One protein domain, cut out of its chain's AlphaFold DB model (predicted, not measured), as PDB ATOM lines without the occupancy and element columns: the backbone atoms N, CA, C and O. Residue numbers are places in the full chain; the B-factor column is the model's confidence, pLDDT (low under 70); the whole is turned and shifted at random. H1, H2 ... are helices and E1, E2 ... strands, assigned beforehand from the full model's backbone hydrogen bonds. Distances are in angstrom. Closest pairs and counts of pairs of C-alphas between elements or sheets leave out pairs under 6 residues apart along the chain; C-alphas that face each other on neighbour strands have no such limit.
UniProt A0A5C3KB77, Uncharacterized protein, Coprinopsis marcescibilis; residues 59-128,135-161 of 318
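What this domain is: This is residues 59 to 128 and 135 to 161 of the 318 residues of an uncharacterized protein of Coprinopsis marcescibilis (UniProt A0A5C3KB77). A strongly twisted wall of four strands, E2, E3, E1 and E4, has two long helices over one face, H1 and H3, set crosswise to each other, while its other face has no named helix. The short helix H2 packs on H3, and the loop of residues 103 to 115 between E2 and E3 reaches toward one end of the longest axis. The printed part has 97 residues with three named helices and four named strands, in the order E1 H1 H2 E2 E3 H3 E4; the sheet, E2 - E3 - E1 - E4, is antiparallel throughout, and the class is mixed, helices and strands. It is compact, with a radius of gyration of the C-alphas of 13.7 A and spans of 40 by 29 by 18 A.

How they stand to each other: In the sheet, E2, residues 98 to 102, and E3, residues 116 to 121, form a hairpin, with N 99 and O 120 2.8 A apart, within hydrogen-bond range. E1, residues 59 to 61, is antiparallel to E3, with N 60 and O 117 at 2.9 A. E4, residues 157 to 160, is an edge strand antiparallel to E1, with N 59 and O 159 at 2.8 A. The sheet is only just strongly twisted, its C-alphas lying up to 4.3 A off the best plane. H1, residues 72 to 86, is on the sheet at a height of 9.2 A, over E3 and, only just, E2, with 3 of its C-alphas falling on E2; it runs slantwise to the strands, at 39 degrees to E3 on the local plane. E1, H1, H2, residues 91 to 94, and E2 make a split strand-helix-strand unit, two strands running the same way with E3 between them, and its crossover is right-handed. H3, residues 139 to 152, is on the same face as H1, making two layers, a sheet with helices on one face; its height is 8.4 A, over E3 and E1, and it runs along the strands at 8 degrees to E1 on the local plane. Residues 79 to 83 of H1 touch H3, about perpendicular at 88 degrees, the closest C-alphas being those of Thr 83 and Ala 148, 7.2 A apart. H2 touches residues 141 to 145 of H3, closest at the C-alphas of Ala 92 and Leu 141, 5.5 A. In H1 and H3 every O i to N i+4 pair is within hydrogen-bond range; H2 is too short for one.

Where its parts are: E1 begins at C-alpha 59, (-53.395, -14.834, 10.252). H1 is 20.8 A long, H3 19.9 A, E3 17.0 A and E2 13.3 A. E4 ends at C-alpha 160, (-57.097, -19.554, 9.464).

The domain as a whole: The C-alphas farthest apart are those of Thr 89 and Thr 109, 43.9 A. Residues 129 to 134 are not printed, and C-alphas 128 and 135 are 10.5 A apart across the cut. The link from E2 to E3 is long. The model's pLDDT is under 70 at residues 105 to 113, 123 to 128 and 135 to 137.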
ATOM      1  N   ILE A  59     -53.560 -16.173   9.706       90.00
ATOM      2  CA  ILE A  59     -53.395 -14.834  10.252       90.00
ATOM      3  C   ILE A  59     -52.890 -14.954  11.686       90.00
ATOM      4  O   ILE A  59     -53.472 -15.657  12.508       90.00
ATOM      5  N   VAL A  60     -51.805 -14.244  11.977       92.12
ATOM      6  CA  VAL A  60     -51.317 -14.023  13.337       92.12
ATOM      7  C   VAL A  60     -51.763 -12.637  13.762       92.12
ATOM      8  O   VAL A  60     -51.499 -11.673  13.041       92.12
ATOM      9  N   ARG A  61     -52.423 -12.518  14.916       89.88
ATOM     10  CA  ARG A  61     -52.812 -11.246  15.539       89.88
ATOM     11  C   ARG A  61     -52.132 -11.113  16.903       89.88
ATOM     12  O   ARG A  61     -51.959 -12.093  17.621       89.88
ATOM     13  N   GLY A  62     -51.748  -9.888  17.263       88.75
ATOM     14  CA  GLY A  62     -51.105  -9.591  18.551       88.75
ATOM     15  C   GLY A  62     -49.573  -9.690  18.550       88.75
ATOM     16  O   GLY A  62     -48.946  -9.580  19.607       88.75
ATOM     17  N   ALA A  63     -48.940  -9.822  17.382       89.31
ATOM     18  CA  ALA A  63     -47.486  -9.876  17.281       89.31
ATOM     19  C   ALA A  63     -46.857  -8.534  17.705       89.31
ATOM     20  O   ALA A  63     -46.901  -7.534  16.985       89.31
ATOM     21  N   GLY A  64     -46.251  -8.511  18.896       85.00
ATOM     22  CA  GLY A  64     -45.577  -7.327  19.437       85.00
ATOM     23  C   GLY A  64     -46.447  -6.397  20.283       85.00
ATOM     24  O   GLY A  64     -46.136  -5.209  20.368       85.00
ATOM     25  N   LEU A  65     -47.493  -6.918  20.932       84.38
ATOM     26  CA  LEU A  65     -48.357  -6.167  21.857       84.38
ATOM     27  C   LEU A  65     -47.600  -5.344  22.913       84.38
ATOM     28  O   LEU A  65     -48.000  -4.225  23.220       84.38
ATOM     29  N   SER A  66     -46.472  -5.851  23.415       80.31
ATOM     30  CA  SER A  66     -45.644  -5.187  24.431       80.31
ATOM     31  C   SER A  66     -44.714  -4.089  23.896       80.31
ATOM     32  O   SER A  66     -44.045  -3.416  24.679       80.31
ATOM     33  N   LYS A  67     -44.626  -3.896  22.573       81.00
ATOM     34  CA  LYS A  67     -43.692  -2.945  21.944       81.00
ATOM     35  C   LYS A  67     -44.419  -1.675  21.512       81.00
ATOM     36  O   LYS A  67     -45.562  -1.722  21.071       81.00
ATOM     37  N   SER A  68     -43.754  -0.522  21.563       73.38
ATOM     38  CA  SER A  68     -44.366   0.764  21.184       73.38
ATOM     39  C   SER A  68     -44.665   0.861  19.681       73.38
ATOM     40  O   SER A  68     -45.786   1.210  19.314       73.38
ATOM     41  N   ASN A  69     -43.704   0.473  18.834       77.94
ATOM     42  CA  ASN A  69     -43.809   0.466  17.370       77.94
ATOM     43  C   ASN A  69     -43.297  -0.867  16.777       77.94
ATOM     44  O   ASN A  69     -42.194  -0.924  16.229       77.94
ATOM     45  N   PRO A  70     -44.027  -1.976  16.982       84.31
ATOM     46  CA  PRO A  70     -43.613  -3.288  16.506       84.31
ATOM     47  C   PRO A  70     -43.697  -3.378  14.984       84.31
ATOM     48  O   PRO A  70     -44.651  -2.910  14.371       84.31
ATOM     49  N   ASN A  71     -42.728  -4.075  14.394       88.38
ATOM     50  CA  ASN A  71     -42.873  -4.648  13.065       88.38
ATOM     51  C   ASN A  71     -43.370  -6.098  13.232       88.38
ATOM     52  O   ASN A  71     -42.551  -6.957  13.572       88.38
ATOM     53  N   PRO A  72     -44.677  -6.386  13.052       89.25
ATOM     54  CA  PRO A  72     -45.221  -7.724  13.280       89.25
ATOM     55  C   PRO A  72     -44.566  -8.771  12.373       89.25
ATOM     56  O   PRO A  72     -44.308  -9.876  12.835       89.25
ATOM     57  N   VAL A  73     -44.205  -8.407  11.136       90.94
ATOM     58  CA  VAL A  73     -43.515  -9.305  10.197       90.94
ATOM     59  C   VAL A  73     -42.182  -9.763  10.783       90.94
ATOM     60  O   VAL A  73     -41.992 -10.955  10.995       90.94
ATOM     61  N   ALA A  74     -41.312  -8.824  11.163       91.88
ATOM     62  CA  ALA A  74     -39.998  -9.155  11.718       91.88
ATOM     63  C   ALA A  74     -40.087  -9.934  13.045       91.88
ATOM     64  O   ALA A  74     -39.239 -10.772  13.344       91.88
ATOM     65  N   ILE A  75     -41.108  -9.659  13.863       93.94
ATOM     66  CA  ILE A  75     -41.344 -10.383  15.121       93.94
ATOM     67  C   ILE A  75     -41.722 -11.839  14.842       93.94
ATOM     68  O   ILE A  75     -41.189 -12.739  15.488       93.94
ATOM     69  N   ILE A  76     -42.614 -12.062  13.878       94.62
ATOM     70  CA  ILE A  76     -43.060 -13.398  13.489       94.62
ATOM     71  C   ILE A  76     -41.930 -14.165  12.795       94.62
ATOM     72  O   ILE A  76     -41.709 -15.323  13.121       94.62
ATOM     73  N   GLU A  77     -41.154 -13.538  11.910       94.62
ATOM     74  CA  GLU A  77     -39.987 -14.165  11.266       94.62
ATOM     75  C   GLU A  77     -38.937 -14.628  12.290       94.62
ATOM     76  O   GLU A  77     -38.413 -15.746  12.206       94.62
ATOM     77  N   ALA A  78     -38.662 -13.795  13.298       94.06
ATOM     78  CA  ALA A  78     -37.769 -14.155  14.393       94.06
ATOM     79  C   ALA A  78     -38.327 -15.317  15.233       94.06
ATOM     80  O   ALA A  78     -37.576 -16.223  15.603       94.06
ATOM     81  N   ALA A  79     -39.635 -15.319  15.506       94.50
ATOM     82  CA  ALA A  79     -40.302 -16.422  16.192       94.50
ATOM     83  C   ALA A  79     -40.223 -17.723  15.389       94.50
ATOM     84  O   ALA A  79     -39.810 -18.735  15.937       94.50
ATOM     85  N   ILE A  80     -40.501 -17.684  14.083       93.88
ATOM     86  CA  ILE A  80     -40.378 -18.835  13.177       93.88
ATOM     87  C   ILE A  80     -38.971 -19.429  13.260       93.88
ATOM     88  O   ILE A  80     -38.824 -20.632  13.465       93.88
ATOM     89  N   SER A  81     -37.934 -18.592  13.182       92.56
ATOM     90  CA  SER A  81     -36.542 -19.049  13.282       92.56
ATOM     91  C   SER A  81     -36.247 -19.714  14.629       92.56
ATOM     92  O   SER A  81     -35.613 -20.767  14.676       92.56
ATOM     93  N   LYS A  82     -36.748 -19.145  15.730       92.44
ATOM     94  CA  LYS A  82     -36.599 -19.723  17.071       92.44
ATOM     95  C   LYS A  82     -37.345 -21.055  17.213       92.44
ATOM     96  O   LYS A  82     -36.791 -22.001  17.770       92.44
ATOM     97  N   THR A  83     -38.566 -21.143  16.692       92.38
ATOM     98  CA  THR A  83     -39.384 -22.361  16.698       92.38
ATOM     99  C   THR A  83     -38.689 -23.487  15.935       92.38
ATOM    100  O   THR A  83     -38.613 -24.594  16.459       92.38
ATOM    101  N   ARG A  84     -38.062 -23.215  14.779       90.31
ATOM    102  CA  ARG A  84     -37.276 -24.240  14.056       90.31
ATOM    103  C   ARG A  84     -36.156 -24.839  14.891       90.31
ATOM    104  O   ARG A  84     -35.968 -26.048  14.888       90.31
ATOM    105  N   VAL A  85     -35.432 -24.002  15.630       89.81
ATOM    106  CA  VAL A  85     -34.352 -24.466  16.513       89.81
ATOM    107  C   VAL A  85     -34.899 -25.313  17.666       89.81
ATOM    108  O   VAL A  85     -34.237 -26.251  18.102       89.81
ATOM    109  N   LYS A  86     -36.101 -24.997  18.166       90.94
ATOM    110  CA  LYS A  86     -36.721 -25.703  19.294       90.94
ATOM    111  C   LYS A  86     -37.321 -27.057  18.909       90.94
ATOM    112  O   LYS A  86     -37.296 -27.971  19.730       90.94
ATOM    113  N   TYR A  87     -37.820 -27.194  17.682       88.88
ATOM    114  CA  TYR A  87     -38.441 -28.421  17.174       88.88
ATOM    115  C   TYR A  87     -37.614 -29.056  16.040       88.88
ATOM    116  O   TYR A  87     -38.133 -29.245  14.940       88.88
ATOM    117  N   PRO A  88     -36.338 -29.427  16.279       84.88
ATOM    118  CA  PRO A  88     -35.430 -29.899  15.231       84.88
ATOM    119  C   PRO A  88     -35.794 -31.286  14.681       84.88
ATOM    120  O   PRO A  88     -35.227 -31.723  13.687       84.88
ATOM    121  N   THR A  89     -36.702 -32.004  15.345       84.75
ATOM    122  CA  THR A  89     -37.140 -33.351  14.961       84.75
ATOM    123  C   THR A  89     -38.480 -33.367  14.233       84.75
ATOM    124  O   THR A  89     -38.924 -34.452  13.876       84.75
ATOM    125  N   SER A  90     -39.151 -32.221  14.050       84.00
ATOM    126  CA  SER A  90     -40.365 -32.137  13.227       84.00
ATOM    127  C   SER A  90     -39.964 -31.754  11.799       84.00
ATOM    128  O   SER A  90     -39.571 -30.603  11.579       84.00
ATOM    129  N   PRO A  91     -40.071 -32.671  10.818       80.19
ATOM    130  CA  PRO A  91     -39.775 -32.351   9.422       80.19
ATOM    131  C   PRO A  91     -40.673 -31.225   8.897       80.19
ATOM    132  O   PRO A  91     -40.215 -30.325   8.197       80.19
ATOM    133  N   ALA A  92     -41.940 -31.198   9.327       76.38
ATOM    134  CA  ALA A  92     -42.886 -30.147   8.965       76.38
ATOM    135  C   ALA A  92     -42.430 -28.748   9.409       76.38
ATOM    136  O   ALA A  92     -42.704 -27.762   8.729       76.38
ATOM    137  N   ILE A  93     -41.696 -28.634  10.515       81.56
ATOM    138  CA  ILE A  93     -41.196 -27.348  11.014       81.56
ATOM    139  C   ILE A  93     -39.810 -27.020  10.438       81.56
ATOM    140  O   ILE A  93     -39.528 -25.863  10.117       81.56
ATOM    141  N   VAL A  94     -38.926 -28.005  10.301       79.44
ATOM    142  CA  VAL A  94     -37.536 -27.769   9.873       79.44
ATOM    143  C   VAL A  94     -37.437 -27.560   8.366       79.44
ATOM    144  O   VAL A  94     -36.822 -26.586   7.924       79.44
ATOM    145  N   ASP A  95     -38.089 -28.425   7.594       78.31
ATOM    146  CA  ASP A  95     -37.916 -28.510   6.142       78.31
ATOM    147  C   ASP A  95     -38.924 -27.649   5.376       78.31
ATOM    148  O   ASP A  95     -38.797 -27.462   4.168       78.31
ATOM    149  N   THR A  96     -39.905 -27.074   6.077       79.56
ATOM    150  CA  THR A  96     -40.962 -26.273   5.455       79.56
ATOM    151  C   THR A  96     -40.724 -24.783   5.687       79.56
ATOM    152  O   THR A  96     -41.114 -24.229   6.726       79.56
ATOM    153  N   PRO A  97     -40.083 -24.077   4.736       80.81
ATOM    154  CA  PRO A  97     -39.947 -22.640   4.833       80.81
ATOM    155  C   PRO A  97     -41.314 -21.945   4.843       80.81
ATOM    156  O   PRO A  97     -42.221 -22.314   4.101       80.81
ATOM    157  N   LEU A  98     -41.451 -20.913   5.679       87.75
ATOM    158  CA  LEU A  98     -42.632 -20.056   5.758       87.75
ATOM    159  C   LEU A  98     -42.313 -18.674   5.192       87.75
ATOM    160  O   LEU A  98     -41.208 -18.162   5.366       87.75
ATOM    161  N   GLN A  99     -43.309 -18.058   4.570       88.12
ATOM    162  CA  GLN A  99     -43.309 -16.669   4.141       88.12
ATOM    163  C   GLN A  99     -44.260 -15.864   5.029       88.12
ATOM    164  O   GLN A  99     -45.415 -16.250   5.227       88.12
ATOM    165  N   VAL A 100     -43.787 -14.717   5.521       89.94
ATOM    166  CA  VAL A 100     -44.590 -13.787   6.321       89.94
ATOM    167  C   VAL A 100     -44.942 -12.570   5.472       89.94
ATOM    168  O   VAL A 100     -44.069 -11.899   4.931       89.94
ATOM    169  N   ASN A 101     -46.234 -12.277   5.346       87.00
ATOM    170  CA  ASN A 101     -46.735 -11.151   4.563       87.00
ATOM    171  C   ASN A 101     -47.396 -10.113   5.484       87.00
ATOM    172  O   ASN A 101     -48.177 -10.484   6.364       87.00
ATOM    173  N   PRO A 102     -47.138  -8.809   5.297       85.06
ATOM    174  CA  PRO A 102     -47.718  -7.773   6.146       85.06
ATOM    175  C   PRO A 102     -49.239  -7.706   5.991       85.06
ATOM    176  O   PRO A 102     -49.763  -7.851   4.887       85.06
ATOM    177  N   PHE A 103     -49.961  -7.413   7.076       82.19
ATOM    178  CA  PHE A 103     -51.394  -7.142   6.979       82.19
ATOM    179  C   PHE A 103     -51.634  -5.844   6.186       82.19
ATOM    180  O   PHE A 103     -51.061  -4.806   6.547       82.19
ATOM    181  N   PRO A 104     -52.459  -5.862   5.122       73.56
ATOM    182  CA  PRO A 104     -52.619  -4.721   4.239       73.56
ATOM    183  C   PRO A 104     -53.188  -3.533   5.015       73.56
ATOM    184  O   PRO A 104     -54.187  -3.638   5.727       73.56
ATOM    185  N   SER A 105     -52.533  -2.383   4.869       64.31
ATOM    186  CA  SER A 105     -53.062  -1.105   5.335       64.31
ATOM    187  C   SER A 105     -53.989  -0.544   4.262       64.31
ATOM    188  O   SER A 105     -53.598  -0.426   3.100       64.31
ATOM    189  N   ASN A 106     -55.198  -0.137   4.648       55.50
ATOM    190  CA  ASN A 106     -56.089   0.624   3.765       55.50
ATOM    191  C   ASN A 106     -55.574   2.054   3.512       55.50
ATOM    192  O   ASN A 106     -56.093   2.758   2.647       55.50
ATOM    193  N   SER A 107     -54.543   2.488   4.245       48.06
ATOM    194  CA  SER A 107     -53.918   3.794   4.096       48.06
ATOM    195  C   SER A 107     -52.566   3.677   3.399       48.06
ATOM    196  O   SER A 107     -51.638   3.059   3.916       48.06
ATOM    197  N   ARG A 108     -52.424   4.333   2.239       44.97
ATOM    198  CA  ARG A 108     -51.128   4.476   1.543       44.97
ATOM    199  C   ARG A 108     -50.131   5.353   2.307       44.97
ATOM    200  O   ARG A 108     -48.951   5.331   1.982       44.97
ATOM    201  N   THR A 109     -50.592   6.149   3.272       40.97
ATOM    202  CA  THR A 109     -49.786   7.179   3.951       40.97
ATOM    203  C   THR A 109     -49.399   6.819   5.379       40.97
ATOM    204  O   THR A 109     -48.564   7.507   5.959       40.97
ATOM    205  N   GLN A 110     -49.966   5.755   5.956       49.78
ATOM    206  CA  GLN A 110     -49.584   5.287   7.286       49.78
ATOM    207  C   GLN A 110     -49.208   3.804   7.245       49.78
ATOM    208  O   GLN A 110     -50.012   2.994   6.765       49.78
ATOM    209  N   PRO A 111     -48.017   3.427   7.760       52.00
ATOM    210  CA  PRO A 111     -47.714   2.026   7.999       52.00
ATOM    211  C   PRO A 111     -48.814   1.435   8.880       52.00
ATOM    212  O   PRO A 111     -49.333   2.101   9.781       52.00
ATOM    213  N   SER A 112     -49.213   0.203   8.567       56.91
ATOM    214  CA  SER A 112     -50.267  -0.500   9.290       56.91
ATOM    215  C   SER A 112     -49.948  -0.486  10.787       56.91
ATOM    216  O   SER A 112     -48.963  -1.080  11.209       56.91
ATOM    217  N   LYS A 113     -50.780   0.181  11.601       69.56
ATOM    218  CA  LYS A 113     -50.731   0.059  13.073       69.56
ATOM    219  C   LYS A 113     -51.235  -1.310  13.551       69.56
ATOM    220  O   LYS A 113     -51.307  -1.550  14.755       69.56
ATOM    221  N   SER A 114     -51.643  -2.168  12.614       75.56
ATOM    222  CA  SER A 114     -52.079  -3.526  12.891       75.56
ATOM    223  C   SER A 114     -50.919  -4.337  13.451       75.56
ATOM    224  O   SER A 114     -49.818  -4.327  12.904       75.56
ATOM    225  N   LEU A 115     -51.193  -5.085  14.514       86.88
ATOM    226  CA  LEU A 115     -50.272  -6.073  15.077       86.88
ATOM    227  C   LEU A 115     -50.453  -7.445  14.427       86.88
ATOM    228  O   LEU A 115     -50.241  -8.473  15.071       86.88
ATOM    229  N   SER A 116     -50.900  -7.449  13.173       88.12
ATOM    230  CA  SER A 116     -51.218  -8.662  12.444       88.12
ATOM    231  C   SER A 116     -50.315  -8.844  11.235       88.12
ATOM    232  O   SER A 116     -49.891  -7.878  10.594       88.12
ATOM    233  N   ALA A 117     -50.062 -10.099  10.896       89.19
ATOM    234  CA  ALA A 117     -49.441 -10.495   9.643       89.19
ATOM    235  C   ALA A 117     -49.995 -11.852   9.208       89.19
ATOM    236  O   ALA A 117     -50.593 -12.580  10.000       89.19
ATOM    237  N   TYR A 118     -49.787 -12.180   7.944       89.12
ATOM    238  CA  TYR A 118     -50.162 -13.467   7.385       89.12
ATOM    239  C   TYR A 118     -48.957 -14.384   7.302       89.12
ATOM    240  O   TYR A 118     -47.863 -13.936   6.961       89.12
ATOM    241  N   ILE A 119     -49.180 -15.669   7.551       90.25
ATOM    242  CA  ILE A 119     -48.197 -16.731   7.363       90.25
ATOM    243  C   ILE A 119     -48.698 -17.664   6.268       90.25
ATOM    244  O   ILE A 119     -49.869 -18.045   6.233       90.25
ATOM    245  N   GLN A 120     -47.791 -18.019   5.370       87.56
ATOM    246  CA  GLN A 120     -48.017 -18.942   4.268       87.56
ATOM    247  C   GLN A 120     -46.787 -19.826   4.078       87.56
ATOM    248  O   GLN A 120     -45.695 -19.470   4.516       87.56
ATOM    249  N   LEU A 121     -46.932 -20.946   3.370       83.50
ATOM    250  CA  LEU A 121     -45.773 -21.729   2.943       83.50
ATOM    251  C   LEU A 121     -44.893 -20.906   1.973       83.50
ATOM    252  O   LEU A 121     -45.369 -20.160   1.109       83.50
ATOM    253  N   ALA A 122     -43.577 -20.990   2.093       77.19
ATOM    254  CA  ALA A 122     -42.698 -20.340   1.130       77.19
ATOM    255  C   ALA A 122     -42.828 -21.020  -0.237       77.19
ATOM    256  O   ALA A 122     -43.221 -22.178  -0.342       77.19
ATOM    257  N   ARG A 123     -42.502 -20.291  -1.309       67.62
ATOM    258  CA  ARG A 123     -42.629 -20.801  -2.683       67.62
ATOM    259  C   ARG A 123     -41.791 -22.052  -2.945       67.62
ATOM    260  O   ARG A 123     -42.222 -22.900  -3.710       67.62
ATOM    261  N   GLU A 124     -40.637 -22.168  -2.304       63.72
ATOM    262  CA  GLU A 124     -39.738 -23.323  -2.426       63.72
ATOM    263  C   GLU A 124     -40.354 -24.596  -1.838       63.72
ATOM    264  O   GLU A 124     -40.270 -25.649  -2.456       63.72
ATOM    265  N   ALA A 125     -41.103 -24.478  -0.736       58.50
ATOM    266  CA  ALA A 125     -41.913 -25.570  -0.188       58.50
ATOM    267  C   ALA A 125     -43.116 -25.945  -1.081       58.50
ATOM    268  O   ALA A 125     -43.837 -26.886  -0.776       58.50
ATOM    269  N   ARG A 126     -43.364 -25.201  -2.173       57.53
ATOM    270  CA  ARG A 126     -44.376 -25.526  -3.200       57.53
ATOM    271  C   ARG A 126     -43.783 -26.324  -4.369       57.53
ATOM    272  O   ARG A 126     -44.502 -26.563  -5.336       57.53
ATOM    273  N   GLY A 127     -42.470 -26.585  -4.345       47.06
ATOM    274  CA  GLY A 127     -41.668 -27.069  -5.472       47.06
ATOM    275  C   GLY A 127     -41.775 -28.562  -5.769       47.06
ATOM    276  O   GLY A 127     -41.509 -28.948  -6.904       47.06
ATOM    277  N   ASP A 128     -42.238 -29.371  -4.824       43.75
ATOM    278  CA  ASP A 128     -42.571 -30.768  -5.087       43.75
ATOM    279  C   ASP A 128     -44.010 -30.809  -5.598       43.75
ATOM    280  O   ASP A 128     -44.957 -30.909  -4.833       43.75
ATOM    281  N   ASP A 135     -52.416 -31.482  -6.254       52.81
ATOM    282  CA  ASP A 135     -53.015 -30.147  -6.409       52.81
ATOM    283  C   ASP A 135     -53.651 -29.648  -5.091       52.81
ATOM    284  O   ASP A 135     -54.298 -28.590  -5.062       52.81
ATOM    285  N   GLU A 136     -53.467 -30.413  -4.004       59.62
ATOM    286  CA  GLU A 136     -53.917 -30.086  -2.652       59.62
ATOM    287  C   GLU A 136     -52.842 -29.279  -1.898       59.62
ATOM    288  O   GLU A 136     -51.689 -29.703  -1.784       59.62
ATOM    289  N   PRO A 137     -53.174 -28.078  -1.399       67.81
ATOM    290  CA  PRO A 137     -52.265 -27.309  -0.559       67.81
ATOM    291  C   PRO A 137     -51.911 -28.085   0.718       67.81
ATOM    292  O   PRO A 137     -52.799 -28.610   1.381       67.81
ATOM    293  N   ARG A 138     -50.623 -28.084   1.100       76.94
ATOM    294  CA  ARG A 138     -50.084 -28.711   2.327       76.94
ATOM    295  C   ARG A 138     -50.515 -27.991   3.616       76.94
ATOM    296  O   ARG A 138     -49.718 -27.403   4.347       76.94
ATOM    297  N   ILE A 139     -51.825 -27.963   3.840       79.38
ATOM    298  CA  ILE A 139     -52.512 -27.367   4.991       79.38
ATOM    299  C   ILE A 139     -52.111 -28.078   6.283       79.38
ATOM    300  O   ILE A 139     -51.997 -27.419   7.312       79.38
ATOM    301  N   ASP A 140     -51.832 -29.380   6.211       81.19
ATOM    302  CA  ASP A 140     -51.262 -30.188   7.289       81.19
ATOM    303  C   ASP A 140     -50.009 -29.534   7.889       81.19
ATOM    304  O   ASP A 140     -49.923 -29.337   9.101       81.19
ATOM    305  N   LEU A 141     -49.087 -29.076   7.034       85.12
ATOM    306  CA  LEU A 141     -47.861 -28.403   7.468       85.12
ATOM    307  C   LEU A 141     -48.159 -27.055   8.136       85.12
ATOM    308  O   LEU A 141     -47.547 -26.705   9.145       85.12
ATOM    309  N   LEU A 142     -49.105 -26.284   7.590       87.19
ATOM    310  CA  LEU A 142     -49.531 -25.020   8.200       87.19
ATOM    311  C   LEU A 142     -50.214 -25.240   9.554       87.19
ATOM    312  O   LEU A 142     -50.017 -24.435  10.459       87.19
ATOM    313  N   GLU A 143     -50.976 -26.318   9.717       88.38
ATOM    314  CA  GLU A 143     -51.635 -26.659  10.976       88.38
ATOM    315  C   GLU A 143     -50.613 -27.042  12.061       88.38
ATOM    316  O   GLU A 143     -50.714 -26.575  13.198       88.38
ATOM    317  N   GLU A 144     -49.565 -27.797  11.716       89.06
ATOM    318  CA  GLU A 144     -48.439 -28.041  12.630       89.06
ATOM    319  C   GLU A 144     -47.750 -26.735  13.049       89.06
ATOM    320  O   GLU A 144     -47.507 -26.499  14.238       89.06
ATOM    321  N   TRP A 145     -47.501 -25.838  12.092       91.12
ATOM    322  CA  TRP A 145     -46.945 -24.515  12.374       91.12
ATOM    323  C   TRP A 145     -47.852 -23.666  13.263       91.12
ATOM    324  O   TRP A 145     -47.359 -22.997  14.175       91.12
ATOM    325  N   ARG A 146     -49.166 -23.694  13.028       91.69
ATOM    326  CA  ARG A 146     -50.157 -23.010  13.863       91.69
ATOM    327  C   ARG A 146     -50.052 -23.489  15.307       91.69
ATOM    328  O   ARG A 146     -49.903 -22.655  16.198       91.69
ATOM    329  N   HIS A 147     -50.060 -24.801  15.535       91.81
ATOM    330  CA  HIS A 147     -49.936 -25.371  16.877       91.81
ATOM    331  C   HIS A 147     -48.616 -24.991  17.554       91.81
ATOM    332  O   HIS A 147     -48.624 -24.544  18.703       91.81
ATOM    333  N   ALA A 148     -47.490 -25.101  16.844       92.81
ATOM    334  CA  ALA A 148     -46.182 -24.752  17.388       92.81
ATOM    335  C   ALA A 148     -46.093 -23.263  17.767       92.81
ATOM    336  O   ALA A 148     -45.617 -22.924  18.849       92.81
ATOM    337  N   LEU A 149     -46.590 -22.363  16.914       93.38
ATOM    338  CA  LEU A 149     -46.590 -20.925  17.192       93.38
ATOM    339  C   LEU A 149     -47.507 -20.562  18.362       93.38
ATOM    340  O   LEU A 149     -47.099 -19.768  19.202       93.38
ATOM    341  N   MET A 150     -48.698 -21.161  18.458       93.44
ATOM    342  CA  MET A 150     -49.604 -20.946  19.594       93.44
ATOM    343  C   MET A 150     -49.007 -21.437  20.918       93.44
ATOM    344  O   MET A 150     -49.240 -20.828  21.959       93.44
ATOM    345  N   LEU A 151     -48.225 -22.521  20.890       93.06
ATOM    346  CA  LEU A 151     -47.554 -23.050  22.076       93.06
ATOM    347  C   LEU A 151     -46.386 -22.159  22.530       93.06
ATOM    348  O   LEU A 151     -46.215 -21.931  23.727       93.06
ATOM    349  N   GLU A 152     -45.586 -21.643  21.593       93.56
ATOM    350  CA  GLU A 152     -44.453 -20.757  21.908       93.56
ATOM    351  C   GLU A 152     -44.867 -19.322  22.246       93.56
ATOM    352  O   GLU A 152     -44.158 -18.634  22.986       93.56
ATOM    353  N   HIS A 153     -45.992 -18.876  21.690       93.31
ATOM    354  CA  HIS A 153     -46.514 -17.520  21.805       93.31
ATOM    355  C   HIS A 153     -47.999 -17.558  22.188       93.31
ATOM    356  O   HIS A 153     -48.860 -17.235  21.364       93.31
ATOM    357  N   PRO A 154     -48.327 -17.950  23.435       91.25
ATOM    358  CA  PRO A 154     -49.712 -18.079  23.893       91.25
ATOM    359  C   PRO A 154     -50.470 -16.745  23.921       91.25
ATOM    360  O   PRO A 154     -51.693 -16.722  24.032       91.25
ATOM    361  N   GLU A 155     -49.762 -15.617  23.844       90.06
ATOM    362  CA  GLU A 155     -50.349 -14.288  23.723       90.06
ATOM    363  C   GLU A 155     -50.760 -13.915  22.290       90.06
ATOM    364  O   GLU A 155     -51.367 -12.859  22.096       90.06
ATOM    365  N   TRP A 156     -50.405 -14.729  21.290       92.44
ATOM    366  CA  TRP A 156     -50.809 -14.526  19.901       92.44
ATOM    367  C   TRP A 156     -52.076 -15.308  19.588       92.44
ATOM    368  O   TRP A 156     -52.261 -16.448  20.003       92.44
ATOM    369  N   GLU A 157     -52.919 -14.713  18.754       91.31
ATOM    370  CA  GLU A 157     -53.992 -15.440  18.095       91.31
ATOM    371  C   GLU A 157     -53.503 -15.890  16.719       91.31
ATOM    372  O   GLU A 157     -53.194 -15.052  15.870       91.31
ATOM    373  N   VAL A 158     -53.434 -17.203  16.494       92.25
ATOM    374  CA  VAL A 158     -53.082 -17.794  15.197       92.25
ATOM    375  C   VAL A 158     -54.286 -18.565  14.667       92.25
ATOM    376  O   VAL A 158     -54.681 -19.587  15.230       92.25
ATOM    377  N   LYS A 159     -54.891 -18.058  13.592       89.44
ATOM    378  CA  LYS A 159     -56.127 -18.594  13.004       89.44
ATOM    379  C   LYS A 159     -56.008 -18.763  11.500       89.44
ATOM    380  O   LYS A 159     -55.139 -18.157  10.877       89.44
ATOM    381  N   TRP A 160     -56.917 -19.533  10.910       87.19
ATOM    382  CA  TRP A 160     -57.097 -19.554   9.464       87.19
ATOM    383  C   TRP A 160     -57.589 -18.192   8.976       87.19
ATOM    384  O   TRP A 160     -58.517 -17.601   9.531       87.19
ATOM    385  N   ALA A 161     -56.929 -17.672   7.949       83.88
ATOM    386  CA  ALA A 161     -57.353 -16.450   7.293       83.88
ATOM    387  C   ALA A 161     -58.383 -16.768   6.196       83.88
ATOM    388  O   ALA A 161     -58.291 -17.808   5.539       83.88
TER     389      ALA A 161